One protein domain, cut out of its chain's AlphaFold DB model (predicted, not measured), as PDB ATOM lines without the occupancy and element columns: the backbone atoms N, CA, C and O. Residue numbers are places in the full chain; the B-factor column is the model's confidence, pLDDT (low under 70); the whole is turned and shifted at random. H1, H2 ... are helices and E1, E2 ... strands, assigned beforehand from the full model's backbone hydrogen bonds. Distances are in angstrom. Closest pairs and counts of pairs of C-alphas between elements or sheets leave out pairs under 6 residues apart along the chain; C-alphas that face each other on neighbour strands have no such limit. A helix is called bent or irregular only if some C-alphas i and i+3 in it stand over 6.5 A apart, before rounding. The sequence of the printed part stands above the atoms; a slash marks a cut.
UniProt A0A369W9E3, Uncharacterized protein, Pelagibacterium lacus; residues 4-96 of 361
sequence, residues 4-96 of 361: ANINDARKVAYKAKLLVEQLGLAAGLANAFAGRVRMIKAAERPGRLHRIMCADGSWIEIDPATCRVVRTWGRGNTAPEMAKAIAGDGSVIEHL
ATOM      1  N   ALA A   4     103.632  56.616   7.066       59.84
ATOM      2  CA  ALA A   4     104.608  57.340   7.879       59.84
ATOM      3  C   ALA A   4     104.897  56.639   9.225       59.84
ATOM      4  O   ALA A   4     106.058  56.478   9.599       59.84
ATOM      5  N   ASN A   5     103.865  56.118   9.901       64.44
ATOM      6  CA  ASN A   5     104.013  55.458  11.205       64.44
ATOM      7  C   ASN A   5     104.724  54.098  11.101       64.44
ATOM      8  O   ASN A   5     105.450  53.701  12.011       64.44
ATOM      9  N   ILE A   6     104.536  53.378   9.987       65.25
ATOM     10  CA  ILE A   6     105.205  52.089   9.744       65.25
ATOM     11  C   ILE A   6     106.703  52.305   9.509       65.25
ATOM     12  O   ILE A   6     107.531  51.523   9.984       65.25
ATOM     13  N   ASN A   7     107.065  53.378   8.801       75.88
ATOM     14  CA  ASN A   7     108.459  53.717   8.539       75.88
ATOM     15  C   ASN A   7     109.200  54.092   9.836       75.88
ATOM     16  O   ASN A   7     110.328  53.653  10.060       75.88
ATOM     17  N   ASP A   8     108.540  54.815  10.741       83.44
ATOM     18  CA  ASP A   8     109.143  55.206  12.017       83.44
ATOM     19  C   ASP A   8     109.341  54.023  12.970       83.44
ATOM     20  O   ASP A   8     110.429  53.872  13.530       83.44
ATOM     21  N   ALA A   9     108.373  53.106  13.075       86.88
ATOM     22  CA  ALA A   9     108.538  51.888  13.873       86.88
ATOM     23  C   ALA A   9     109.717  51.022  13.385       86.88
ATOM     24  O   ALA A   9     110.504  50.518  14.190       86.88
ATOM     25  N   ARG A  10     109.895  50.898  12.060       90.06
ATOM     26  CA  ARG A  10     111.033  50.177  11.466       90.06
ATOM     27  C   ARG A  10     112.368  50.857  11.763       90.06
ATOM     28  O   ARG A  10     113.327  50.168  12.106       90.06
ATOM     29  N   LYS A  11     112.441  52.191  11.679       89.44
ATOM     30  CA  LYS A  11     113.654  52.951  12.031       89.44
ATOM     31  C   LYS A  11     114.025  52.777  13.501       89.44
ATOM     32  O   LYS A  11     115.203  52.602  13.804       89.44
ATOM     33  N   VAL A  12     113.043  52.808  14.404       92.06
ATOM     34  CA  VAL A  12     113.267  52.581  15.840       92.06
ATOM     35  C   VAL A  12     113.786  51.165  16.084       92.06
ATOM     36  O   VAL A  12     114.817  51.009  16.732       92.06
ATOM     37  N   ALA A  13     113.158  50.142  15.498       93.00
ATOM     38  CA  ALA A  13     113.628  48.761  15.612       93.00
ATOM     39  C   ALA A  13     115.055  48.580  15.062       93.00
ATOM     40  O   ALA A  13     115.880  47.900  15.671       93.00
ATOM     41  N   TYR A  14     115.379  49.236  13.944       93.50
ATOM     42  CA  TYR A  14     116.725  49.217  13.375       93.50
ATOM     43  C   TYR A  14     117.760  49.888  14.290       93.50
ATOM     44  O   TYR A  14     118.831  49.332  14.517       93.50
ATOM     45  N   LYS A  15     117.440  51.049  14.877       93.50
ATOM     46  CA  LYS A  15     118.315  51.713  15.858       93.50
ATOM     47  C   LYS A  15     118.521  50.853  17.102       93.50
ATOM     48  O   LYS A  15     119.654  50.732  17.552       93.50
ATOM     49  N   ALA A  16     117.467  50.221  17.621       94.31
ATOM     50  CA  ALA A  16     117.581  49.288  18.740       94.31
ATOM     51  C   ALA A  16     118.529  48.129  18.402       94.31
ATOM     52  O   ALA A  16     119.434  47.831  19.176       94.31
ATOM     53  N   LYS A  17     118.385  47.539  17.207       95.06
ATOM     54  CA  LYS A  17     119.284  46.494  16.708       95.06
ATOM     55  C   LYS A  17     120.742  46.967  16.675       95.06
ATOM     56  O   LYS A  17     121.603  46.279  17.208       95.06
ATOM     57  N   LEU A  18     121.016  48.156  16.131       92.75
ATOM     58  CA  LEU A  18     122.372  48.716  16.102       92.75
ATOM     59  C   LEU A  18     122.950  48.954  17.502       92.75
ATOM     60  O   LEU A  18     124.123  48.683  17.718       92.75
ATOM     61  N   LEU A  19     122.149  49.436  18.456       92.44
ATOM     62  CA  LEU A  19     122.592  49.625  19.841       92.44
ATOM     63  C   LEU A  19     122.994  48.297  20.506       92.44
ATOM     64  O   LEU A  19     123.955  48.263  21.269       92.44
ATOM     65  N   VAL A  20     122.285  47.205  20.212       93.25
ATOM     66  CA  VAL A  20     122.638  45.870  20.717       93.25
ATOM     67  C   VAL A  20     123.887  45.341  20.012       93.25
ATOM     68  O   VAL A  20     124.855  44.975  20.668       93.25
ATOM     69  N   GLU A  21     123.884  45.319  18.679       91.31
ATOM     70  CA  GLU A  21     124.930  44.656  17.892       91.31
ATOM     71  C   GLU A  21     126.262  45.407  17.897       91.31
ATOM     72  O   GLU A  21     127.313  44.781  17.962       91.31
ATOM     73  N   GLN A  22     126.232  46.738  17.807       86.81
ATOM     74  CA  GLN A  22     127.449  47.546  17.668       86.81
ATOM     75  C   GLN A  22     128.007  48.012  19.008       86.81
ATOM     76  O   GLN A  22     129.192  48.308  19.088       86.81
ATOM     77  N   LEU A  23     127.158  48.135  20.035       85.00
ATOM     78  CA  LEU A  23     127.541  48.715  21.328       85.00
ATOM     79  C   LEU A  23     127.345  47.750  22.501       85.00
ATOM     80  O   LEU A  23     127.579  48.132  23.645       85.00
ATOM     81  N   GLY A  24     126.880  46.524  22.241       86.56
ATOM     82  CA  GLY A  24     126.694  45.498  23.266       86.56
ATOM     83  C   GLY A  24     125.623  45.833  24.307       86.56
ATOM     84  O   GLY A  24     125.659  45.288  25.409       86.56
ATOM     85  N   LEU A  25     124.683  46.741  24.012       89.31
ATOM     86  CA  LEU A  25     123.654  47.110  24.985       89.31
ATOM     87  C   LEU A  25     122.639  45.983  25.186       89.31
ATOM     88  O   LEU A  25     122.237  45.301  24.243       89.31
ATOM     89  N   ALA A  26     122.140  45.844  26.416       90.44
ATOM     90  CA  ALA A  26     121.022  44.953  26.702       90.44
ATOM     91  C   ALA A  26     119.790  45.352  25.867       90.44
ATOM     92  O   ALA A  26     119.431  46.529  25.796       90.44
ATOM     93  N   ALA A  27     119.097  44.373  25.279       93.50
ATOM     94  CA  ALA A  27     117.978  44.625  24.364       93.50
ATOM     95  C   ALA A  27     116.864  45.498  24.974       93.50
ATOM     96  O   ALA A  27     116.324  46.374  24.301       93.50
ATOM     97  N   GLY A  28     116.544  45.306  26.260       93.31
ATOM     98  CA  GLY A  28     115.561  46.139  26.965       93.31
ATOM     99  C   GLY A  28     115.970  47.614  27.019       93.31
ATOM    100  O   GLY A  28     115.157  48.493  26.738       93.31
ATOM    101  N   LEU A  29     117.251  47.876  27.290       91.12
ATOM    102  CA  LEU A  29     117.817  49.222  27.325       91.12
ATOM    103  C   LEU A  29     117.858  49.850  25.926       91.12
ATOM    104  O   LEU A  29     117.445  50.993  25.743       91.12
ATOM    105  N   ALA A  30     118.298  49.085  24.924       93.62
ATOM    106  CA  ALA A  30     118.321  49.529  23.535       93.62
ATOM    107  C   ALA A  30     116.923  49.947  23.047       93.62
ATOM    108  O   ALA A  30     116.770  51.021  22.465       93.62
ATOM    109  N   ASN A  31     115.892  49.150  23.341       94.56
ATOM    110  CA  ASN A  31     114.508  49.466  22.986       94.56
ATOM    111  C   ASN A  31     113.983  50.721  23.702       94.56
ATOM    112  O   ASN A  31     113.287  51.522  23.078       94.56
ATOM    113  N   ALA A  32     114.344  50.928  24.973       94.56
ATOM    114  CA  ALA A  32     113.922  52.101  25.741       94.56
ATOM    115  C   ALA A  32     114.453  53.424  25.155       94.56
ATOM    116  O   ALA A  32     113.761  54.442  25.194       94.56
ATOM    117  N   PHE A  33     115.659  53.413  24.573       95.25
ATOM    118  CA  PHE A  33     116.303  54.619  24.044       95.25
ATOM    119  C   PHE A  33     116.241  54.770  22.522       95.25
ATOM    120  O   PHE A  33     116.448  55.876  22.026       95.25
ATOM    121  N   ALA A  34     115.920  53.726  21.754       94.38
ATOM    122  CA  ALA A  34     115.997  53.756  20.290       94.38
ATOM    123  C   ALA A  34     115.193  54.892  19.629       94.38
ATOM    124  O   ALA A  34     115.653  55.478  18.647       94.38
ATOM    125  N   GLY A  35     114.029  55.248  20.184       94.25
ATOM    126  CA  GLY A  35     113.219  56.381  19.711       94.25
ATOM    127  C   GLY A  35     113.840  57.758  19.974       94.25
ATOM    128  O   GLY A  35     113.498  58.726  19.302       94.25
ATOM    129  N   ARG A  36     114.778  57.845  20.923       95.00
ATOM    130  CA  ARG A  36     115.474  59.076  21.330       95.00
ATOM    131  C   ARG A  36     116.862  59.203  20.702       95.00
ATOM    132  O   ARG A  36     117.502  60.238  20.854       95.00
ATOM    133  N   VAL A  37     117.333  58.181  19.991       94.31
ATOM    134  CA  VAL A  37     118.603  58.213  19.259       94.31
ATOM    135  C   VAL A  37     118.373  58.790  17.869       94.31
ATOM    136  O   VAL A  37     117.504  58.333  17.128       94.31
ATOM    137  N   ARG A  38     119.176  59.777  17.477       91.62
ATOM    138  CA  ARG A  38     119.213  60.332  16.120       91.62
ATOM    139  C   ARG A  38     120.183  59.555  15.242       91.62
ATOM    140  O   ARG A  38     119.776  59.068  14.189       91.62
ATOM    141  N   MET A  39     121.425  59.407  15.698       91.31
ATOM    142  CA  MET A  39     122.526  58.819  14.935       91.31
ATOM    143  C   MET A  39     123.422  57.969  15.838       91.31
ATOM    144  O   MET A  39     123.622  58.296  17.004       91.31
ATOM    145  N   ILE A  40     123.988  56.903  15.273       92.19
ATOM    146  CA  ILE A  40     125.036  56.093  15.893       92.19
ATOM    147  C   ILE A  40     126.211  56.086  14.920       92.19
ATOM    148  O   ILE A  40     126.051  55.697  13.765       92.19
ATOM    149  N   LYS A  41     127.378  56.527  15.378       91.19
ATOM    150  CA  LYS A  41     128.634  56.468  14.635       91.19
ATOM    151  C   LYS A  41     129.531  55.441  15.308       91.19
ATOM    152  O   LYS A  41     129.998  55.663  16.426       91.19
ATOM    153  N   ALA A  42     129.734  54.309  14.643       89.00
ATOM    154  CA  ALA A  42     130.611  53.273  15.158       89.00
ATOM    155  C   ALA A  42     132.081  53.719  15.111       89.00
ATOM    156  O   ALA A  42     132.472  54.530  14.268       89.00
ATOM    157  N   ALA A  43     132.897  53.200  16.026       86.56
ATOM    158  CA  ALA A  43     134.335  53.395  15.977       86.56
ATOM    159  C   ALA A  43     134.913  52.635  14.771       86.56
ATOM    160  O   ALA A  43     135.008  51.416  14.777       86.56
ATOM    161  N   GLU A  44     135.299  53.360  13.723       82.94
ATOM    162  CA  GLU A  44     135.854  52.760  12.496       82.94
ATOM    163  C   GLU A  44     137.348  52.412  12.605       82.94
ATOM    164  O   GLU A  44     137.897  51.741  11.736       82.94
ATOM    165  N   ARG A  45     138.041  52.923  13.630       81.88
ATOM    166  CA  ARG A  45     139.489  52.745  13.815       81.88
ATOM    167  C   ARG A  45     139.811  52.448  15.279       81.88
ATOM    168  O   ARG A  45     139.138  53.012  16.149       81.88
ATOM    169  N   PRO A  46     140.862  51.655  15.558       77.38
ATOM    170  CA  PRO A  46     141.348  51.449  16.917       77.38
ATOM    171  C   PRO A  46     141.589  52.779  17.638       77.38
ATOM    172  O   PRO A  46     142.120  53.727  17.054       77.38
ATOM    173  N   GLY A  47     141.163  52.859  18.898       78.00
ATOM    174  CA  GLY A  47     141.307  54.056  19.733       78.00
ATOM    175  C   GLY A  47     140.274  55.162  19.487       78.00
ATOM    176  O   GLY A  47     140.329  56.188  20.163       78.00
ATOM    177  N   ARG A  48     139.319  54.990  18.559       84.81
ATOM    178  CA  ARG A  48     138.152  55.881  18.452       84.81
ATOM    179  C   ARG A  48     137.009  55.387  19.326       84.81
ATOM    180  O   ARG A  48     136.839  54.192  19.515       84.81
ATOM    181  N   LEU A  49     136.208  56.322  19.819       90.44
ATOM    182  CA  LEU A  49     135.013  56.035  20.602       90.44
ATOM    183  C   LEU A  49     133.809  55.884  19.666       90.44
ATOM    184  O   LEU A  49     133.695  56.612  18.673       90.44
ATOM    185  N   HIS A  50     132.895  54.974  19.992       92.19
ATOM    186  CA  HIS A  50     131.554  55.016  19.424       92.19
ATOM    187  C   HIS A  50     130.867  56.299  19.885       92.19
ATOM    188  O   HIS A  50     131.026  56.716  21.033       92.19
ATOM    189  N   ARG A  51     130.076  56.912  19.005       94.38
ATOM    190  CA  ARG A  51     129.299  58.107  19.338       94.38
ATOM    191  C   ARG A  51     127.824  57.886  19.087       94.38
ATOM    192  O   ARG A  51     127.438  57.446  18.006       94.38
ATOM    193  N   ILE A  52     127.002  58.249  20.059       94.94
ATOM    194  CA  ILE A  52     125.549  58.276  19.920       94.94
ATOM    195  C   ILE A  52     125.109  59.728  19.997       94.94
ATOM    196  O   ILE A  52     125.411  60.414  20.969       94.94
ATOM    197  N   MET A  53     124.382  60.174  18.981       94.44
ATOM    198  CA  MET A  53     123.675  61.443  18.998       94.44
ATOM    199  C   MET A  53     122.222  61.206  19.380       94.44
ATOM    200  O   MET A  53     121.529  60.421  18.726       94.44
ATOM    201  N   CYS A  54     121.742  61.912  20.390       95.00
ATOM    202  CA  CYS A  54     120.348  61.917  20.797       95.00
ATOM    203  C   CYS A  54     119.538  62.944  19.987       95.00
ATOM    204  O   CYS A  54     120.076  63.886  19.406       95.00
ATOM    205  N   ALA A  55     118.220  62.762  19.933       91.81
ATOM    206  CA  ALA A  55     117.302  63.633  19.199       91.81
ATOM    207  C   ALA A  55     117.249  65.069  19.754       91.81
ATOM    208  O   ALA A  55     116.887  65.988  19.032       91.81
ATOM    209  N   ASP A  56     117.637  65.263  21.014       90.19
ATOM    210  CA  ASP A  56     117.736  66.568  21.675       90.19
ATOM    211  C   ASP A  56     119.094  67.271  21.455       90.19
ATOM    212  O   ASP A  56     119.347  68.322  22.045       90.19
ATOM    213  N   GLY A  57     119.974  66.700  20.624       88.75
ATOM    214  CA  GLY A  57     121.306  67.239  20.334       88.75
ATOM    215  C   GLY A  57     122.360  66.932  21.402       88.75
ATOM    216  O   GLY A  57     123.470  67.463  21.332       88.75
ATOM    217  N   SER A  58     122.036  66.106  22.401       93.25
ATOM    218  CA  SER A  58     123.022  65.578  23.349       93.25
ATOM    219  C   SER A  58     123.773  64.368  22.784       93.25
ATOM    220  O   SER A  58     123.321  63.719  21.839       93.25
ATOM    221  N   TRP A  59     124.949  64.087  23.337       95.38
ATOM    222  CA  TRP A  59     125.904  63.121  22.807       95.38
ATOM    223  C   TRP A  59     126.478  62.207  23.881       95.38
ATOM    224  O   TRP A  59     126.720  62.637  25.009       95.38
ATOM    225  N   ILE A  60     126.759  60.965  23.489       95.44
ATOM    226  CA  ILE A  60     127.400  59.940  24.318       95.44
ATOM    227  C   ILE A  60     128.618  59.395  23.573       95.44
ATOM    228  O   ILE A  60     128.515  59.051  22.395       95.44
ATOM    229  N   GLU A  61     129.747  59.277  24.268       94.75
ATOM    230  CA  GLU A  61     130.947  58.563  23.824       94.75
ATOM    231  C   GLU A  61     131.104  57.250  24.593       94.75
ATOM    232  O   GLU A  61     131.104  57.244  25.825       94.75
ATOM    233  N   ILE A  62     131.261  56.148  23.859       91.88
ATOM    234  CA  ILE A  62     131.427  54.795  24.402       91.88
ATOM    235  C   ILE A  62     132.737  54.216  23.879       91.88
ATOM    236  O   ILE A  62     133.019  54.272  22.682       91.88
ATOM    237  N   ASP A  63     133.540  53.657  24.773       89.25
ATOM    238  CA  ASP A  63     134.768  52.959  24.408       89.25
ATOM    239  C   ASP A  63     134.430  51.594  23.779       89.25
ATOM    240  O   ASP A  63     133.810  50.775  24.457       89.25
ATOM    241  N   PRO A  64     134.815  51.330  22.512       86.50
ATOM    242  CA  PRO A  64     134.549  50.052  21.848       86.50
ATOM    243  C   PRO A  64     135.163  48.848  22.567       86.50
ATOM    244  O   PRO A  64     134.618  47.755  22.480       86.50
ATOM    245  N   ALA A  65     136.299  49.023  23.250       83.06
ATOM    246  CA  ALA A  65     137.017  47.909  23.864       83.06
ATOM    247  C   ALA A  65     136.364  47.459  25.172       83.06
ATOM    248  O   ALA A  65     136.372  46.278  25.502       83.06
ATOM    249  N   THR A  66     135.810  48.404  25.931       81.06
ATOM    250  CA  THR A  66     135.233  48.131  27.255       81.06
ATOM    251  C   THR A  66     133.707  48.193  27.270       81.06
ATOM    252  O   THR A  66     133.099  47.860  28.286       81.06
ATOM    253  N   CYS A  67     133.088  48.660  26.181       79.75
ATOM    254  CA  CYS A  67     131.668  49.014  26.083       79.75
ATOM    255  C   CYS A  67     131.197  49.967  27.197       79.75
ATOM    256  O   CYS A  67     130.010  50.031  27.520       79.75
ATOM    257  N   ARG A  68     132.119  50.725  27.808       84.69
ATOM    258  CA  ARG A  68     131.802  51.670  28.882       84.69
ATOM    259  C   ARG A  68     131.565  53.058  28.326       84.69
ATOM    260  O   ARG A  68     132.269  53.518  27.426       84.69
ATOM    261  N   VAL A  69     130.600  53.754  28.921       83.75
ATOM    262  CA  VAL A  69     130.400  55.175  28.647       83.75
ATOM    263  C   VAL A  69     131.580  55.945  29.213       83.75
ATOM    264  O   VAL A  69     131.860  55.895  30.410       83.75
ATOM    265  N   VAL A  70     132.265  56.664  28.336       85.06
ATOM    266  CA  VAL A  70     133.401  57.503  28.703       85.06
ATOM    267  C   VAL A  70     132.903  58.888  29.073       85.06
ATOM    268  O   VAL A  70     133.339  59.456  30.076       85.06
ATOM    269  N   ARG A  71     131.988  59.431  28.259       93.69
ATOM    270  CA  ARG A  71     131.671  60.851  28.302       93.69
ATOM    271  C   ARG A  71     130.300  61.193  27.733       93.69
ATOM    272  O   ARG A  71     129.816  60.523  26.822       93.69
ATOM    273  N   THR A  72     129.708  62.276  28.230       95.75
ATOM    274  CA  THR A  72     128.507  62.905  27.660       95.75
ATOM    275  C   THR A  72     128.702  64.402  27.453       95.75
ATOM    276  O   THR A  72     129.480  65.022  28.175       95.75
ATOM    277  N   TRP A  73     128.015  64.989  26.471       94.19
ATOM    278  CA  TRP A  73     128.022  66.439  26.227       94.19
ATOM    279  C   TRP A  73     126.786  66.891  25.432       94.19
ATOM    280  O   TRP A  73     125.967  66.072  25.013       94.19
ATOM    281  N   GLY A  74     126.646  68.200  25.209       89.06
ATOM    282  CA  GLY A  74     125.511  68.802  24.498       89.06
ATOM    283  C   GLY A  74     124.412  69.326  25.428       89.06
ATOM    284  O   GLY A  74     124.559  69.327  26.644       89.06
ATOM    285  N   ARG A  75     123.320  69.833  24.843       81.44
ATOM    286  CA  ARG A  75     122.296  70.628  25.561       81.44
ATOM    287  C   ARG A  75     121.146  69.834  26.173       81.44
ATOM    288  O   ARG A  75     120.353  70.388  26.928       81.44
ATOM    289  N   GLY A  76     121.002  68.579  25.773       85.62
ATOM    290  CA  GLY A  76     119.897  67.719  26.171       85.62
ATOM    291  C   GLY A  76     120.220  66.828  27.367       85.62
ATOM    292  O   GLY A  76     121.379  66.524  27.641       85.62
ATOM    293  N   ASN A  77     119.172  66.358  28.043       90.38
ATOM    294  CA  ASN A  77     119.293  65.469  29.202       90.38
ATOM    295  C   ASN A  77     119.279  63.982  28.815       90.38
ATOM    296  O   ASN A  77     119.533  63.129  29.664       90.38
ATOM    297  N   THR A  78     119.002  63.654  27.545       94.25
ATOM    298  CA  THR A  78     118.926  62.257  27.097       94.25
ATOM    299  C   THR A  78     120.267  61.547  27.205       94.25
ATOM    300  O   THR A  78     120.300  60.414  27.679       94.25
ATOM    301  N   ALA A  79     121.368  62.186  26.801       94.69
ATOM    302  CA  ALA A  79     122.678  61.555  26.874       94.69
ATOM    303  C   ALA A  79     123.106  61.228  28.315       94.69
ATOM    304  O   ALA A  79     123.467  60.075  28.539       94.69
ATOM    305  N   PRO A  80     123.020  62.143  29.304       93.69
ATOM    306  CA  PRO A  80     123.270  61.803  30.707       93.69
ATOM    307  C   PRO A  80     122.383  60.670  31.244       93.69
ATOM    308  O   PRO A  80     122.877  59.765  31.914       93.69
ATOM    309  N   GLU A  81     121.083  60.688  30.933       94.00
ATOM    310  CA  GLU A  81     120.132  59.659  31.371       94.00
ATOM    311  C   GLU A  81     120.481  58.280  30.792       94.00
ATOM    312  O   GLU A  81     120.595  57.296  31.525       94.00
ATOM    313  N   MET A  82     120.709  58.222  29.478       94.06
ATOM    314  CA  MET A  82     121.099  57.004  28.777       94.06
ATOM    315  C   MET A  82     122.469  56.513  29.242       94.06
ATOM    316  O   MET A  82     122.639  55.324  29.486       94.06
ATOM    317  N   ALA A  83     123.433  57.416  29.424       93.94
ATOM    318  CA  ALA A  83     124.758  57.082  29.925       93.94
ATOM    319  C   ALA A  83     124.699  56.431  31.307       93.94
ATOM    320  O   ALA A  83     125.310  55.385  31.513       93.94
ATOM    321  N   LYS A  84     123.917  57.007  32.228       92.31
ATOM    322  CA  LYS A  84     123.689  56.440  33.562       92.31
ATOM    323  C   LYS A  84     123.056  55.050  33.480       92.31
ATOM    324  O   LYS A  84     123.483  54.143  34.187       92.31
ATOM    325  N   ALA A  85     122.076  54.869  32.597       91.31
ATOM    326  CA  ALA A  85     121.409  53.584  32.413       91.31
ATOM    327  C   ALA A  85     122.322  52.508  31.786       91.31
ATOM    328  O   ALA A  85     122.190  51.335  32.124       91.31
ATOM    329  N   ILE A  86     123.261  52.892  30.911       89.62
ATOM    330  CA  ILE A  86     124.267  51.983  30.330       89.62
ATOM    331  C   ILE A  86     125.332  51.614  31.364       89.62
ATOM    332  O   ILE A  86     125.707  50.451  31.480       89.62
ATOM    333  N   ALA A  87     125.857  52.604  32.084       87.69
ATOM    334  CA  ALA A  87     127.037  52.418  32.917       87.69
ATOM    335  C   ALA A  87     126.738  51.730  34.263       87.69
ATOM    336  O   ALA A  87     127.669  51.225  34.895       87.69
ATOM    337  N   GLY A  88     125.469  51.713  34.688       79.50
ATOM    338  CA  GLY A  88     125.043  51.177  35.980       79.50
ATOM    339  C   GLY A  88     125.575  51.983  37.168       79.50
ATOM    340  O   GLY A  88     126.132  53.074  37.015       79.50
ATOM    341  N   ASP A  89     125.409  51.438  38.372       72.06
ATOM    342  CA  ASP A  89     125.889  52.077  39.597       72.06
ATOM    343  C   ASP A  89     127.425  52.008  39.703       72.06
ATOM    344  O   ASP A  89     128.047  50.977  39.447       72.06
ATOM    345  N   GLY A  90     128.052  53.124  40.095       66.38
ATOM    346  CA  GLY A  90     129.491  53.199  40.390       66.38
ATOM    347  C   GLY A  90     130.414  53.550  39.215       66.38
ATOM    348  O   GLY A  90     131.619  53.706  39.419       66.38
ATOM    349  N   SER A  91     129.889  53.725  38.002       78.81
ATOM    350  CA  SER A  91     130.685  54.181  36.856       78.81
ATOM    351  C   SER A  91     130.886  55.701  36.858       78.81
ATOM    352  O   SER A  91     129.931  56.469  36.964       78.81
ATOM    353  N   VAL A  92     132.133  56.150  36.685       82.25
ATOM    354  CA  VAL A  92     132.461  57.578  36.544       82.25
ATOM    355  C   VAL A  92     132.271  57.999  35.087       82.25
ATOM    356  O   VAL A  92     133.135  57.750  34.245       82.25
ATOM    357  N   ILE A  93     131.136  58.634  34.802       90.44
ATOM    358  CA  ILE A  93     130.838  59.245  33.502       90.44
ATOM    359  C   ILE A  93     131.323  60.693  33.535       90.44
ATOM    360  O   ILE A  93     130.874  61.480  34.367       90.44
ATOM    361  N   GLU A  94     132.219  61.063  32.624       91.56
ATOM    362  CA  GLU A  94     132.617  62.462  32.466       91.56
ATOM    363  C   GLU A  94     131.501  63.231  31.745       91.56
ATOM    364  O   GLU A  94     131.108  62.882  30.632       91.56
ATOM    365  N   HIS A  95     130.970  64.286  32.355       92.50
ATOM    366  CA  HIS A  95     130.060  65.196  31.670       92.50
ATOM    367  C   HIS A  95     130.820  66.458  31.269       92.50
ATOM    368  O   HIS A  95     131.375  67.143  32.125       92.50
ATOM    369  N   LEU A  96     130.860  66.759  29.970       91.19
ATOM    370  CA  LEU A  96     131.406  68.020  29.486       91.19
ATOM    371  C   LEU A  96     130.310  69.081  29.521       91.19
ATOM    372  O   LEU A  96     129.531  69.227  28.571       91.19
TER     373      LEU A  96
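What this domain is: This is residues 4 to 96 of the 361 residues of an uncharacterized protein of Pelagibacterium lacus (UniProt A0A369W9E3). A twisted five-stranded sheet has its helices over one face and its other face bare: H3 lies along the strands over E3 and E4, and the long H1 slants over E1 and E2. H2 packs on both H1 and H3, and the part of H1 before residue 12 reaches out past the sheet. The printed part has 93 residues, with three named helices and five named strands in the chain order H1 H2 E1 E2 E3 E4 H3 E5; the mixed sheet runs E1, E2, E3, E4, E5, with E4 and E5 parallel and the other neighbours antiparallel. The class is mixed, helices and strands; the whole is compact, with a radius of gyration of the C-alphas of 12.6 A and spans of 39 by 27 by 23 A.

Where its parts are: Begin with the sheet: find C-alpha 37 at (118.603, 58.213, 19.259), where E1 begins, residues 37 to 41. E2 is residues 50 to 54, 13.2 A long, E3 residues 59 to 62, E4 residues 69 to 73, 11.8 A long, and E5 residues 94 to 96, ending at C-alpha 96 at (131.406, 68.020, 29.486). For H1, residues 4 to 23, start at C-alpha 4 at (104.608, 57.340, 7.879); it is 27.9 A long. H2 is residues 27 to 36, 15.0 A, and H3 residues 78 to 87, 14.0 A. H2 is irregular: C-alphas 32 and 35 are 7.4 A apart.

How they stand to each other: E1 to E4 form a meander, each strand the antiparallel neighbour of the one before; look at N 41 and O 51, 2.8 A, for E1 and E2, N 52 and O 60, 2.9 A, for E2 and E3, and N 61 and O 71, 2.8 A, for E3 and E4. E4 and E5 are parallel, with N 72 and O 94 at 2.8 A. E4, H3 and E5 make a strand-helix-strand unit, two parallel strands with a helix between, its crossover right-handed. H1 and H3 are on the same face, making two layers, helices over a sheet. H3 has a height over the sheet of 7.9 A and runs along the strands, 3 degrees to E3 on the local plane; it is over E3 and only just over E4, with 3 C-alphas falling on it. H1, at a height over the sheet of 9.6 A, runs slantwise, 42 degrees to E1 on the local plane. H2 only grazes the sheet, with residues 30 to 36. H1, with residues 12 to 20 alone, touches H2 at a steep tilt of 52 degrees, opposite ways; their closest C-alphas, Ala 16 and Ala 30, are 4.9 A apart. H2 touches H3 at a shallow tilt of 12 degrees, opposite ways, the closest C-alphas being Phe 33 and Met 82, 7.1 A. H1 and H3 are apart. Every O i to N i+4 pair is within hydrogen-bond range in H1 and H3, and 4 of 6 in H2.

The domain as a whole: The two C-alphas farthest apart are Ala 4 and Gly 90, 41.1 A. The sheet is only just strongly twisted, its C-alphas up to 4.2 A off the best plane. The printed part has no cut, and no link is long. The mean pLDDT of the printed part is 88.6; look for values under 70 at residues 4 to 6 and 90.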